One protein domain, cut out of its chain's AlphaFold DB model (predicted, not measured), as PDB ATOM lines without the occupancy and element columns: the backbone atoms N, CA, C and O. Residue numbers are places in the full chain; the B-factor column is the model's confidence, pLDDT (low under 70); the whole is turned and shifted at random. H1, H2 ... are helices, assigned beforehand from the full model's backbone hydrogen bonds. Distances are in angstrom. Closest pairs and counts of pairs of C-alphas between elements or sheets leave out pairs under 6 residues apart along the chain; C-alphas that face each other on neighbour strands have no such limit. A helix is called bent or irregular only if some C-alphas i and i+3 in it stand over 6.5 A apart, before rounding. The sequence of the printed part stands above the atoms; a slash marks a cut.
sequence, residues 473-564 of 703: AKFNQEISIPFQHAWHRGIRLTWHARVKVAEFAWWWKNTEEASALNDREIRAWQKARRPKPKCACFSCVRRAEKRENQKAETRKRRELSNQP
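What this domain is: This is residues 473 to 564 of the 703 residues of an uncharacterized protein of Mytilinidion resinicola (UniProt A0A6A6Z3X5). A long helix, H1, makes one side of a flat, open frame; after residue 509 the backbone turns through two short helices, H2 and H3, and residues 530 to 537 run back toward the first part of H1. From there H4 runs away from H1 as a long arm, of which residues 545 to 562 stick out free. The printed part has 92 residues with four named helices, in the order H1, H2, H3, H4, and no named strand; the class is all helix. It is only just extended, close to loose, with a radius of gyration of the C-alphas of 18.8 A, and its C-alphas span 52 by 50 by 14 A.

How they stand to each other: H1, residues 473 to 509, has a kink of 40 degrees near residue 480 and is irregular, but only just: C-alphas 479 and 482 are 6.7 A apart. H2, residues 511 to 516, touches H1 only at the corner by their tight link, at residues 506 to 507 of H1 alone; the closest C-alphas, of Trp 507 and Ala 514, are 5.2 A apart. H1 and H2 run opposite ways at a steep tilt of 63 degrees. H3, residues 519 to 529, is only just apart from H2, their closest C-alphas being 8.2 A apart. H3 is close to H1 but not clearly touching, with the closest C-alphas, of Val 499 and Gln 526, 6.8 A apart and the lines about perpendicular at 76 degrees. H4, residues 538 to 562, is also close to H1 but not clearly touching; the closest C-alphas, of Ile 481 and Ser 539, are 7.4 A apart. H1 and H4 run the same way at a steep tilt of 69 degrees, only just short of about perpendicular. H4 is apart from H2 and from H3. In H2 and H4 every O i to N i+4 pair is within hydrogen-bond range; in H1 31 of 33 are, and in H3 6 of 7.

Where its parts are: H1 begins at C-alpha 473, (-25.858, -54.271, 34.235), and is 52.5 A long to C-alpha 509. H2 measures 8.6 A and H3 15.8 A. H4 is 35.4 A long, from C-alpha 538 at (-34.548, -50.815, 25.214) to C-alpha 562 at (-40.587, -49.035, -9.670).

The domain as a whole: The two C-alphas farthest apart, of Ala 473 and Glu 512, are 55.6 A apart. The printed part has no cut and no long link; that from H3 to H4 is short, with 8 residues. Mean pLDDT of the printed part is 86.0, and residue 564 alone is under 70.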
ATOM      1  N   ALA A 473     -25.076 -55.496  34.395       78.19
ATOM      2  CA  ALA A 473     -25.858 -54.271  34.235       78.19
ATOM      3  C   ALA A 473     -26.849 -54.380  33.064       78.19
ATOM      4  O   ALA A 473     -28.023 -54.055  33.226       78.19
ATOM      5  N   LYS A 474     -26.416 -54.914  31.915       77.00
ATOM      6  CA  LYS A 474     -27.272 -55.162  30.741       77.00
ATOM      7  C   LYS A 474     -28.349 -56.212  31.025       77.00
ATOM      8  O   LYS A 474     -29.490 -56.041  30.612       77.00
ATOM      9  N   PHE A 475     -28.013 -57.254  31.781       73.12
ATOM     10  CA  PHE A 475     -28.947 -58.287  32.220       73.12
ATOM     11  C   PHE A 475     -29.979 -57.747  33.219       73.12
ATOM     12  O   PHE A 475     -31.171 -57.954  33.018       73.12
ATOM     13  N   ASN A 476     -29.567 -56.970  34.227       76.38
ATOM     14  CA  ASN A 476     -30.489 -56.266  35.127       76.38
ATOM     15  C   ASN A 476     -31.383 -55.296  34.356       76.38
ATOM     16  O   ASN A 476     -32.587 -55.215  34.607       76.38
ATOM     17  N   GLN A 477     -30.822 -54.600  33.366       80.00
ATOM     18  CA  GLN A 477     -31.605 -53.758  32.481       80.00
ATOM     19  C   GLN A 477     -32.638 -54.604  31.727       80.00
ATOM     20  O   GLN A 477     -33.797 -54.208  31.710       80.00
ATOM     21  N   GLU A 478     -32.284 -55.791  31.218       77.00
ATOM     22  CA  GLU A 478     -33.211 -56.736  30.575       77.00
ATOM     23  C   GLU A 478     -34.287 -57.314  31.512       77.00
ATOM     24  O   GLU A 478     -35.449 -57.402  31.101       77.00
ATOM     25  N   ILE A 479     -33.950 -57.641  32.763       75.31
ATOM     26  CA  ILE A 479     -34.900 -58.091  33.797       75.31
ATOM     27  C   ILE A 479     -35.869 -56.968  34.181       75.31
ATOM     28  O   ILE A 479     -37.047 -57.223  34.433       75.31
ATOM     29  N   SER A 480     -35.411 -55.714  34.184       77.62
ATOM     30  CA  SER A 480     -36.258 -54.560  34.508       77.62
ATOM     31  C   SER A 480     -37.234 -54.176  33.380       77.62
ATOM     32  O   SER A 480     -38.228 -53.486  33.628       77.62
ATOM     33  N   ILE A 481     -37.007 -54.648  32.140       80.19
ATOM     34  CA  ILE A 481     -37.857 -54.344  30.970       80.19
ATOM     35  C   ILE A 481     -39.337 -54.689  31.216       80.19
ATOM     36  O   ILE A 481     -40.173 -53.826  30.928       80.19
ATOM     37  N   PRO A 482     -39.711 -55.893  31.701       76.88
ATOM     38  CA  PRO A 482     -41.091 -56.222  32.051       76.88
ATOM     39  C   PRO A 482     -41.776 -55.158  32.912       76.88
ATOM     40  O   PRO A 482     -42.881 -54.732  32.570       76.88
ATOM     41  N   PHE A 483     -41.105 -54.678  33.961       79.62
ATOM     42  CA  PHE A 483     -41.653 -53.716  34.919       79.62
ATOM     43  C   PHE A 483     -41.786 -52.316  34.318       79.62
ATOM     44  O   PHE A 483     -42.877 -51.743  34.335       79.62
ATOM     45  N   GLN A 484     -40.731 -51.794  33.677       83.94
ATOM     46  CA  GLN A 484     -40.791 -50.506  32.967       83.94
ATOM     47  C   GLN A 484     -41.903 -50.501  31.912       83.94
ATOM     48  O   GLN A 484     -42.611 -49.514  31.688       83.94
ATOM     49  N   HIS A 485     -42.086 -51.636  31.249       80.81
ATOM     50  CA  HIS A 485     -43.103 -51.793  30.232       80.81
ATOM     51  C   HIS A 485     -44.503 -51.984  30.802       80.81
ATOM     52  O   HIS A 485     -45.453 -51.542  30.153       80.81
ATOM     53  N   ALA A 486     -44.646 -52.608  31.972       78.50
ATOM     54  CA  ALA A 486     -45.896 -52.671  32.724       78.50
ATOM     55  C   ALA A 486     -46.325 -51.263  33.164       78.50
ATOM     56  O   ALA A 486     -47.453 -50.856  32.883       78.50
ATOM     57  N   TRP A 487     -45.399 -50.465  33.696       85.31
ATOM     58  CA  TRP A 487     -45.637 -49.065  34.046       85.31
ATOM     59  C   TRP A 487     -46.072 -48.221  32.837       85.31
ATOM     60  O   TRP A 487     -47.160 -47.640  32.813       85.31
ATOM     61  N   HIS A 488     -45.290 -48.235  31.749       86.69
ATOM     62  CA  HIS A 488     -45.671 -47.547  30.510       86.69
ATOM     63  C   HIS A 488     -46.961 -48.104  29.885       86.69
ATOM     64  O   HIS A 488     -47.621 -47.411  29.102       86.69
ATOM     65  N   ARG A 489     -47.337 -49.353  30.186       80.75
ATOM     66  CA  ARG A 489     -48.626 -49.928  29.787       80.75
ATOM     67  C   ARG A 489     -49.764 -49.310  30.592       80.75
ATOM     68  O   ARG A 489     -50.767 -49.005  29.957       80.75
ATOM     69  N   GLY A 490     -49.584 -49.054  31.888       83.81
ATOM     70  CA  GLY A 490     -50.513 -48.273  32.711       83.81
ATOM     71  C   GLY A 490     -50.753 -46.885  32.116       83.81
ATOM     72  O   GLY A 490     -51.872 -46.568  31.725       83.81
ATOM     73  N   ILE A 491     -49.683 -46.123  31.863       87.12
ATOM     74  CA  ILE A 491     -49.777 -44.795  31.220       87.12
ATOM     75  C   ILE A 491     -50.500 -44.875  29.864       87.12
ATOM     76  O   ILE A 491     -51.359 -44.055  29.531       87.12
ATOM     77  N   ARG A 492     -50.164 -45.882  29.050       86.56
ATOM     78  CA  ARG A 492     -50.794 -46.092  27.741       86.56
ATOM     79  C   ARG A 492     -52.266 -46.498  27.859       86.56
ATOM     80  O   ARG A 492     -53.034 -46.149  26.964       86.56
ATOM     81  N   LEU A 493     -52.649 -47.233  28.899       84.31
ATOM     82  CA  LEU A 493     -54.036 -47.590  29.183       84.31
ATOM     83  C   LEU A 493     -54.835 -46.326  29.508       84.31
ATOM     84  O   LEU A 493     -55.844 -46.079  28.855       84.31
ATOM     85  N   THR A 494     -54.321 -45.468  30.393       86.25
ATOM     86  CA  THR A 494     -54.926 -44.167  30.720       86.25
ATOM     87  C   THR A 494     -55.045 -43.277  29.483       86.25
ATOM     88  O   THR A 494     -56.079 -42.652  29.246       86.25
ATOM     89  N   TRP A 495     -54.014 -43.254  28.634       90.94
ATOM     90  CA  TRP A 495     -54.066 -42.549  27.353       90.94
ATOM     91  C   TRP A 495     -55.155 -43.113  26.430       90.94
ATOM     92  O   TRP A 495     -55.932 -42.345  25.865       90.94
ATOM     93  N   HIS A 496     -55.253 -44.441  26.298       86.25
ATOM     94  CA  HIS A 496     -56.291 -45.085  25.491       86.25
ATOM     95  C   HIS A 496     -57.693 -44.788  26.024       86.25
ATOM     96  O   HIS A 496     -58.571 -44.488  25.217       86.25
ATOM     97  N   ALA A 497     -57.888 -44.816  27.344       86.62
ATOM     98  CA  ALA A 497     -59.146 -44.453  27.985       86.62
ATOM     99  C   ALA A 497     -59.531 -43.006  27.644       86.62
ATOM    100  O   ALA A 497     -60.612 -42.769  27.113       86.62
ATOM    101  N   ARG A 498     -58.609 -42.045  27.807       90.19
ATOM    102  CA  ARG A 498     -58.842 -40.632  27.450       90.19
ATOM    103  C   ARG A 498     -59.190 -40.441  25.970       90.19
ATOM    104  O   ARG A 498     -60.099 -39.682  25.648       90.19
ATOM    105  N   VAL A 499     -58.488 -41.125  25.064       90.25
ATOM    106  CA  VAL A 499     -58.780 -41.067  23.619       90.25
ATOM    107  C   VAL A 499     -60.153 -41.665  23.306       90.25
ATOM    108  O   VAL A 499     -60.875 -41.112  22.480       90.25
ATOM    109  N   LYS A 500     -60.539 -42.757  23.975       89.50
ATOM    110  CA  LYS A 500     -61.845 -43.403  23.797       89.50
ATOM    111  C   LYS A 500     -62.996 -42.565  24.343       89.50
ATOM    112  O   LYS A 500     -64.009 -42.447  23.666       89.50
ATOM    113  N   VAL A 501     -62.810 -41.910  25.487       91.62
ATOM    114  CA  VAL A 501     -63.767 -40.927  26.017       91.62
ATOM    115  C   VAL A 501     -63.933 -39.758  25.042       91.62
ATOM    116  O   VAL A 501     -65.056 -39.378  24.736       91.62
ATOM    117  N   ALA A 502     -62.839 -39.233  24.478       92.31
ATOM    118  CA  ALA A 502     -62.910 -38.156  23.487       92.31
ATOM    119  C   ALA A 502     -63.597 -38.588  22.176       92.31
ATOM    120  O   ALA A 502     -64.367 -37.820  21.603       92.31
ATOM    121  N   GLU A 503     -63.327 -39.807  21.700       92.69
ATOM    122  CA  GLU A 503     -64.008 -40.415  20.547       92.69
ATOM    123  C   GLU A 503     -65.504 -40.583  20.811       92.69
ATOM    124  O   GLU A 503     -66.320 -40.263  19.952       92.69
ATOM    125  N   PHE A 504     -65.868 -41.069  21.997       94.25
ATOM    126  CA  PHE A 504     -67.259 -41.229  22.391       94.25
ATOM    127  C   PHE A 504     -67.973 -39.883  22.506       94.25
ATOM    128  O   PHE A 504     -69.058 -39.742  21.958       94.25
ATOM    129  N   ALA A 505     -67.353 -38.877  23.126       94.94
ATOM    130  CA  ALA A 505     -67.911 -37.530  23.221       94.94
ATOM    131  C   ALA A 505     -68.118 -36.891  21.837       94.94
ATOM    132  O   ALA A 505     -69.119 -36.213  21.609       94.94
ATOM    133  N   TRP A 506     -67.197 -37.126  20.896       94.81
ATOM    134  CA  TRP A 506     -67.357 -36.681  19.512       94.81
ATOM    135  C   TRP A 506     -68.490 -37.430  18.797       94.81
ATOM    136  O   TRP A 506     -69.351 -36.788  18.200       94.81
ATOM    137  N   TRP A 507     -68.550 -38.760  18.927       95.62
ATOM    138  CA  TRP A 507     -69.653 -39.563  18.387       95.62
ATOM    139  C   TRP A 507     -71.005 -39.165  18.990       95.62
ATOM    140  O   TRP A 507     -71.990 -39.092  18.272       95.62
ATOM    141  N   TRP A 508     -71.063 -38.848  20.284       95.75
ATOM    142  CA  TRP A 508     -72.292 -38.429  20.956       95.75
ATOM    143  C   TRP A 508     -72.842 -37.114  20.397       95.75
ATOM    144  O   TRP A 508     -74.060 -36.952  20.301       95.75
ATOM    145  N   LYS A 509     -71.960 -36.184  20.013       95.69
ATOM    146  CA  LYS A 509     -72.347 -34.930  19.355       95.69
ATOM    147  C   LYS A 509     -72.757 -35.155  17.896       95.69
ATOM    148  O   LYS A 509     -73.788 -34.637  17.490       95.69
ATOM    149  N   ASN A 510     -72.009 -35.976  17.153       94.25
ATOM    150  CA  ASN A 510     -72.184 -36.185  15.710       94.25
ATOM    151  C   ASN A 510     -72.506 -37.651  15.382       94.25
ATOM    152  O   ASN A 510     -71.728 -38.331  14.712       94.25
ATOM    153  N   THR A 511     -73.629 -38.171  15.883       92.81
ATOM    154  CA  THR A 511     -73.922 -39.616  15.846       92.81
ATOM    155  C   THR A 511     -73.996 -40.186  14.438       92.81
ATOM    156  O   THR A 511     -73.450 -41.261  14.200       92.81
ATOM    157  N   GLU A 512     -74.634 -39.497  13.495       89.50
ATOM    158  CA  GLU A 512     -74.819 -40.004  12.129       89.50
ATOM    159  C   GLU A 512     -73.499 -40.055  11.354       89.50
ATOM    160  O   GLU A 512     -73.114 -41.116  10.857       89.50
ATOM    161  N   GLU A 513     -72.755 -38.948  11.343       90.06
ATOM    162  CA  GLU A 513     -71.456 -38.836  10.673       90.06
ATOM    163  C   GLU A 513     -70.431 -39.805  11.278       90.06
ATOM    164  O   GLU A 513     -69.801 -40.599  10.578       90.06
ATOM    165  N   ALA A 514     -70.328 -39.833  12.607       90.12
ATOM    166  CA  ALA A 514     -69.400 -40.708  13.312       90.12
ATOM    167  C   ALA A 514     -69.736 -42.200  13.157       90.12
ATOM    168  O   ALA A 514     -68.850 -43.052  13.280       90.12
ATOM    169  N   SER A 515     -71.006 -42.529  12.907       89.00
ATOM    170  CA  SER A 515     -71.434 -43.900  12.626       89.00
ATOM    171  C   SER A 515     -71.161 -44.308  11.180       89.00
ATOM    172  O   SER A 515     -70.970 -45.497  10.915       89.00
ATOM    173  N   ALA A 516     -71.124 -43.351  10.250       86.81
ATOM    174  CA  ALA A 516     -70.775 -43.588   8.852       86.81
ATOM    175  C   ALA A 516     -69.283 -43.905   8.665       86.81
ATOM    176  O   ALA A 516     -68.953 -44.697   7.785       86.81
ATOM    177  N   LEU A 517     -68.411 -43.367   9.527       86.06
ATOM    178  CA  LEU A 517     -66.969 -43.590   9.437       86.06
ATOM    179  C   LEU A 517     -66.568 -45.064   9.569       86.06
ATOM    180  O   LEU A 517     -67.002 -45.797  10.466       86.06
ATOM    181  N   ASN A 518     -65.624 -45.459   8.722       83.12
ATOM    182  CA  ASN A 518     -64.986 -46.761   8.762       83.12
ATOM    183  C   ASN A 518     -63.940 -46.850   9.884       83.12
ATOM    184  O   ASN A 518     -63.281 -45.887  10.279       83.12
ATOM    185  N   ASP A 519     -63.664 -48.076  10.323       79.12
ATOM    186  CA  ASP A 519     -62.680 -48.417  11.363       79.12
ATOM    187  C   ASP A 519     -61.257 -47.861  11.073       79.12
ATOM    188  O   ASP A 519     -60.413 -47.721  11.964       79.12
ATOM    189  N   ARG A 520     -60.924 -47.595   9.800       83.25
ATOM    190  CA  ARG A 520     -59.657 -46.959   9.387       83.25
ATOM    191  C   ARG A 520     -59.656 -45.454   9.649       83.25
ATOM    192  O   ARG A 520     -58.659 -44.954  10.168       83.25
ATOM    193  N   GLU A 521     -60.754 -44.777   9.347       88.12
ATOM    194  CA  GLU A 521     -60.923 -43.329   9.510       88.12
ATOM    195  C   GLU A 521     -60.968 -42.958  10.987       88.12
ATOM    196  O   GLU A 521     -60.223 -42.084  11.421       88.12
ATOM    197  N   ILE A 522     -61.696 -43.731  11.802       84.81
ATOM    198  CA  ILE A 522     -61.711 -43.565  13.265       84.81
ATOM    199  C   ILE A 522     -60.283 -43.656  13.834       84.81
ATOM    200  O   ILE A 522     -59.882 -42.872  14.693       84.81
ATOM    201  N   ARG A 523     -59.464 -44.589  13.329       84.75
ATOM    202  CA  ARG A 523     -58.056 -44.719  13.748       84.75
ATOM    203  C   ARG A 523     -57.175 -43.573  13.258       84.75
ATOM    204  O   ARG A 523     -56.210 -43.241  13.947       84.75
ATOM    205  N   ALA A 524     -57.446 -43.010  12.084       88.69
ATOM    206  CA  ALA A 524     -56.738 -41.832  11.590       88.69
ATOM    207  C   ALA A 524     -57.063 -40.611  12.462       88.69
ATOM    208  O   ALA A 524     -56.150 -39.957  12.963       88.69
ATOM    209  N   TRP A 525     -58.345 -40.413  12.766       89.06
ATOM    210  CA  TRP A 525     -58.835 -39.371  13.664       89.06
ATOM    211  C   TRP A 525     -58.209 -39.463  15.065       89.06
ATOM    212  O   TRP A 525     -57.689 -38.480  15.590       89.06
ATOM    213  N   GLN A 526     -58.151 -40.667  15.648       88.25
ATOM    214  CA  GLN A 526     -57.506 -40.894  16.951       88.25
ATOM    215  C   GLN A 526     -56.024 -40.496  16.955       88.25
ATOM    216  O   GLN A 526     -55.537 -39.955  17.946       88.25
ATOM    217  N   LYS A 527     -55.298 -40.790  15.867       87.62
ATOM    218  CA  LYS A 527     -53.871 -40.456  15.738       87.62
ATOM    219  C   LYS A 527     -53.636 -38.958  15.599       87.62
ATOM    220  O   LYS A 527     -52.653 -38.476  16.146       87.62
ATOM    221  N   ALA A 528     -54.510 -38.255  14.881       90.38
ATOM    222  CA  ALA A 528     -54.402 -36.813  14.692       90.38
ATOM    223  C   ALA A 528     -54.597 -36.054  16.013       90.38
ATOM    224  O   ALA A 528     -53.919 -35.068  16.271       90.38
ATOM    225  N   ARG A 529     -55.496 -36.536  16.883       88.38
ATOM    226  CA  ARG A 529     -55.908 -35.788  18.074       88.38
ATOM    227  C   ARG A 529     -54.928 -35.860  19.245       88.38
ATOM    228  O   ARG A 529     -54.825 -34.897  19.999       88.38
ATOM    229  N   ARG A 530     -54.255 -36.997  19.459       87.00
ATOM    230  CA  ARG A 530     -53.230 -37.134  20.509       87.00
ATOM    231  C   ARG A 530     -52.084 -38.031  20.034       87.00
ATOM    232  O   ARG A 530     -52.348 -39.141  19.571       87.00
ATOM    233  N   PRO A 531     -50.813 -37.628  20.203       88.00
ATOM    234  CA  PRO A 531     -49.691 -38.516  19.948       88.00
ATOM    235  C   PRO A 531     -49.684 -39.654  20.973       88.00
ATOM    236  O   PRO A 531     -49.991 -39.476  22.155       88.00
ATOM    237  N   LYS A 532     -49.356 -40.860  20.509       87.75
ATOM    238  CA  LYS A 532     -49.308 -42.054  21.357       87.75
ATOM    239  C   LYS A 532     -48.036 -42.036  22.216       87.75
ATOM    240  O   LYS A 532     -46.956 -41.908  21.638       87.75
ATOM    241  N   PRO A 533     -48.115 -42.287  23.539       90.44
ATOM    242  CA  PRO A 533     -46.924 -42.380  24.375       90.44
ATOM    243  C   PRO A 533     -46.019 -43.521  23.888       90.44
ATOM    244  O   PRO A 533     -46.434 -44.694  23.774       90.44
ATOM    245  N   LYS A 534     -44.777 -43.159  23.559       89.44
ATOM    246  CA  LYS A 534     -43.707 -44.094  23.206       89.44
ATOM    247  C   LYS A 534     -43.134 -44.680  24.500       89.44
ATOM    248  O   LYS A 534     -43.105 -44.022  25.528       89.44
ATOM    249  N   CYS A 535     -42.771 -45.957  24.455       88.50
ATOM    250  CA  CYS A 535     -42.105 -46.606  25.581       88.50
ATOM    251  C   CYS A 535     -40.605 -46.449  25.354       88.50
ATOM    252  O   CYS A 535     -40.143 -46.840  24.281       88.50
ATOM    253  N   ALA A 536     -39.883 -45.911  26.336       86.62
ATOM    254  CA  ALA A 536     -38.434 -45.720  26.259       86.62
ATOM    255  C   ALA A 536     -37.641 -47.020  26.513       86.62
ATOM    256  O   ALA A 536     -36.417 -47.011  26.496       86.62
ATOM    257  N   CYS A 537     -38.324 -48.154  26.730       85.06
ATOM    258  CA  CYS A 537     -37.671 -49.429  27.014       85.06
ATOM    259  C   CYS A 537     -36.739 -49.865  25.871       85.06
ATOM    260  O   CYS A 537     -37.137 -49.823  24.703       85.06
ATOM    261  N   PHE A 538     -35.551 -50.381  26.199       79.94
ATOM    262  CA  PHE A 538     -34.548 -50.815  25.214       79.94
ATOM    263  C   PHE A 538     -35.125 -51.776  24.157       79.94
ATOM    264  O   PHE A 538     -34.984 -51.569  22.953       79.94
ATOM    265  N   SER A 539     -35.893 -52.788  24.585       79.81
ATOM    266  CA  SER A 539     -36.555 -53.731  23.665       79.81
ATOM    267  C   SER A 539     -37.578 -53.054  22.740       79.81
ATOM    268  O   SER A 539     -37.782 -53.473  21.599       79.81
ATOM    269  N   CYS A 540     -38.245 -52.004  23.221       85.31
ATOM    270  CA  CYS A 540     -39.259 -51.254  22.494       85.31
ATOM    271  C   CYS A 540     -38.624 -50.369  21.424       85.31
ATOM    272  O   CYS A 540     -39.116 -50.360  20.296       85.31
ATOM    273  N   VAL A 541     -37.549 -49.669  21.792       87.19
ATOM    274  CA  VAL A 541     -36.753 -48.806  20.915       87.19
ATOM    275  C   VAL A 541     -36.130 -49.646  19.805       87.19
ATOM    276  O   VAL A 541     -36.464 -49.448  18.642       87.19
ATOM    277  N   ARG A 542     -35.417 -50.722  20.159       84.75
ATOM    278  CA  ARG A 542     -34.809 -51.642  19.184       84.75
ATOM    279  C   ARG A 542     -35.831 -52.268  18.226       84.75
ATOM    280  O   ARG A 542     -35.567 -52.461  17.042       84.75
ATOM    281  N   ARG A 543     -37.036 -52.603  18.711       85.69
ATOM    282  CA  ARG A 543     -38.133 -53.092  17.847       85.69
ATOM    283  C   ARG A 543     -38.727 -51.995  16.965       85.69
ATOM    284  O   ARG A 543     -39.238 -52.322  15.895       85.69
ATOM    285  N   ALA A 544     -38.749 -50.746  17.422       87.38
ATOM    286  CA  ALA A 544     -39.206 -49.614  16.625       87.38
ATOM    287  C   ALA A 544     -38.216 -49.339  15.489       87.38
ATOM    288  O   ALA A 544     -38.639 -49.353  14.338       87.38
ATOM    289  N   GLU A 545     -36.922 -49.265  15.801       90.88
ATOM    290  CA  GLU A 545     -35.829 -49.135  14.830       90.88
ATOM    291  C   GLU A 545     -35.853 -50.273  13.812       90.88
ATOM    292  O   GLU A 545     -35.924 -50.030  12.614       90.88
ATOM    293  N   LYS A 546     -35.930 -51.536  14.258       90.00
ATOM    294  CA  LYS A 546     -36.008 -52.679  13.333       90.00
ATOM    295  C   LYS A 546     -37.214 -52.581  12.392       90.00
ATOM    296  O   LYS A 546     -37.119 -52.966  11.231       90.00
ATOM    297  N   ARG A 547     -38.356 -52.071  12.869       89.50
ATOM    298  CA  ARG A 547     -39.551 -51.858  12.032       89.50
ATOM    299  C   ARG A 547     -39.390 -50.688  11.072       89.50
ATOM    300  O   ARG A 547     -39.954 -50.747   9.986       89.50
ATOM    301  N   GLU A 548     -38.705 -49.628  11.475       92.00
ATOM    302  CA  GLU A 548     -38.390 -48.495  10.605       92.00
ATOM    303  C   GLU A 548     -37.400 -48.913   9.525       92.00
ATOM    304  O   GLU A 548     -37.712 -48.735   8.354       92.00
ATOM    305  N   ASN A 549     -36.332 -49.622   9.889       92.62
ATOM    306  CA  ASN A 549     -35.374 -50.204   8.952       92.62
ATOM    307  C   ASN A 549     -36.064 -51.164   7.980       92.62
ATOM    308  O   ASN A 549     -35.893 -51.041   6.775       92.62
ATOM    309  N   GLN A 550     -36.933 -52.056   8.467       91.31
ATOM    310  CA  GLN A 550     -37.679 -52.967   7.595       91.31
ATOM    311  C   GLN A 550     -38.626 -52.217   6.646       91.31
ATOM    312  O   GLN A 550     -38.790 -52.607   5.491       91.31
ATOM    313  N   LYS A 551     -39.264 -51.130   7.097       91.94
ATOM    314  CA  LYS A 551     -40.095 -50.286   6.225       91.94
ATOM    315  C   LYS A 551     -39.257 -49.526   5.207       91.94
ATOM    316  O   LYS A 551     -39.690 -49.440   4.064       91.94
ATOM    317  N   ALA A 552     -38.109 -48.991   5.613       91.38
ATOM    318  CA  ALA A 552     -37.168 -48.311   4.736       91.38
ATOM    319  C   ALA A 552     -36.639 -49.279   3.677       91.38
ATOM    320  O   ALA A 552     -36.692 -48.964   2.499       91.38
ATOM    321  N   GLU A 553     -36.277 -50.502   4.062       92.25
ATOM    322  CA  GLU A 553     -35.877 -51.559   3.135       92.25
ATOM    323  C   GLU A 553     -37.027 -51.950   2.198       92.25
ATOM    324  O   GLU A 553     -36.838 -52.059   0.994       92.25
ATOM    325  N   THR A 554     -38.254 -52.094   2.711       89.00
ATOM    326  CA  THR A 554     -39.428 -52.389   1.868       89.00
ATOM    327  C   THR A 554     -39.733 -51.238   0.906       89.00
ATOM    328  O   THR A 554     -40.166 -51.474  -0.220       89.00
ATOM    329  N   ARG A 555     -39.537 -49.989   1.342       90.19
ATOM    330  CA  ARG A 555     -39.704 -48.787   0.521       90.19
ATOM    331  C   ARG A 555     -38.623 -48.728  -0.554       90.19
ATOM    332  O   ARG A 555     -38.987 -48.636  -1.716       90.19
ATOM    333  N   LYS A 556     -37.357 -48.939  -0.189       88.94
ATOM    334  CA  LYS A 556     -36.220 -49.038  -1.107       88.94
ATOM    335  C   LYS A 556     -36.436 -50.156  -2.129       88.94
ATOM    336  O   LYS A 556     -36.347 -49.907  -3.317       88.94
ATOM    337  N   ARG A 557     -36.862 -51.352  -1.705       82.56
ATOM    338  CA  ARG A 557     -37.238 -52.451  -2.618       82.56
ATOM    339  C   ARG A 557     -38.392 -52.082  -3.549       82.56
ATOM    340  O   ARG A 557     -38.415 -52.546  -4.680       82.56
ATOM    341  N   ARG A 558     -39.370 -51.292  -3.086       81.25
ATOM    342  CA  ARG A 558     -40.473 -50.792  -3.927       81.25
ATOM    343  C   ARG A 558     -40.013 -49.707  -4.896       81.25
ATOM    344  O   ARG A 558     -40.547 -49.670  -5.994       81.25
ATOM    345  N   GLU A 559     -39.085 -48.853  -4.489       85.06
ATOM    346  CA  GLU A 559     -38.489 -47.800  -5.313       85.06
ATOM    347  C   GLU A 559     -37.595 -48.417  -6.393       85.06
ATOM    348  O   GLU A 559     -37.896 -48.205  -7.558       85.06
ATOM    349  N   LEU A 560     -36.663 -49.315  -6.039       80.12
ATOM    350  CA  LEU A 560     -35.901 -50.137  -6.999       80.12
ATOM    351  C   LEU A 560     -36.827 -50.926  -7.931       80.12
ATOM    352  O   LEU A 560     -36.636 -50.961  -9.134       80.12
ATOM    353  N   SER A 561     -37.899 -51.514  -7.394       74.19
ATOM    354  CA  SER A 561     -38.915 -52.164  -8.228       74.19
ATOM    355  C   SER A 561     -39.635 -51.223  -9.194       74.19
ATOM    356  O   SER A 561     -40.155 -51.673 -10.205       74.19
ATOM    357  N   ASN A 562     -39.825 -49.962  -8.839       73.56
ATOM    358  CA  ASN A 562     -40.587 -49.035  -9.670       73.56
ATOM    359  C   ASN A 562     -39.681 -48.196 -10.571       73.56
ATOM    360  O   ASN A 562     -40.218 -47.397 -11.334       73.56
ATOM    361  N   GLN A 563     -38.362 -48.355 -10.470       75.06
ATOM    362  CA  GLN A 563     -37.423 -47.716 -11.368       75.06
ATOM    363  C   GLN A 563     -37.621 -48.331 -12.764       75.06
ATOM    364  O   GLN A 563     -37.647 -49.562 -12.875       75.06
ATOM    365  N   PRO A 564     -37.888 -47.511 -13.798       65.31
ATOM    366  CA  PRO A 564     -37.980 -47.996 -15.163       65.31
ATOM    367  C   PRO A 564     -36.648 -48.624 -15.539       65.31
ATOM    368  O   PRO A 564     -35.594 -48.104 -15.178       65.31
TER     369      PRO A 564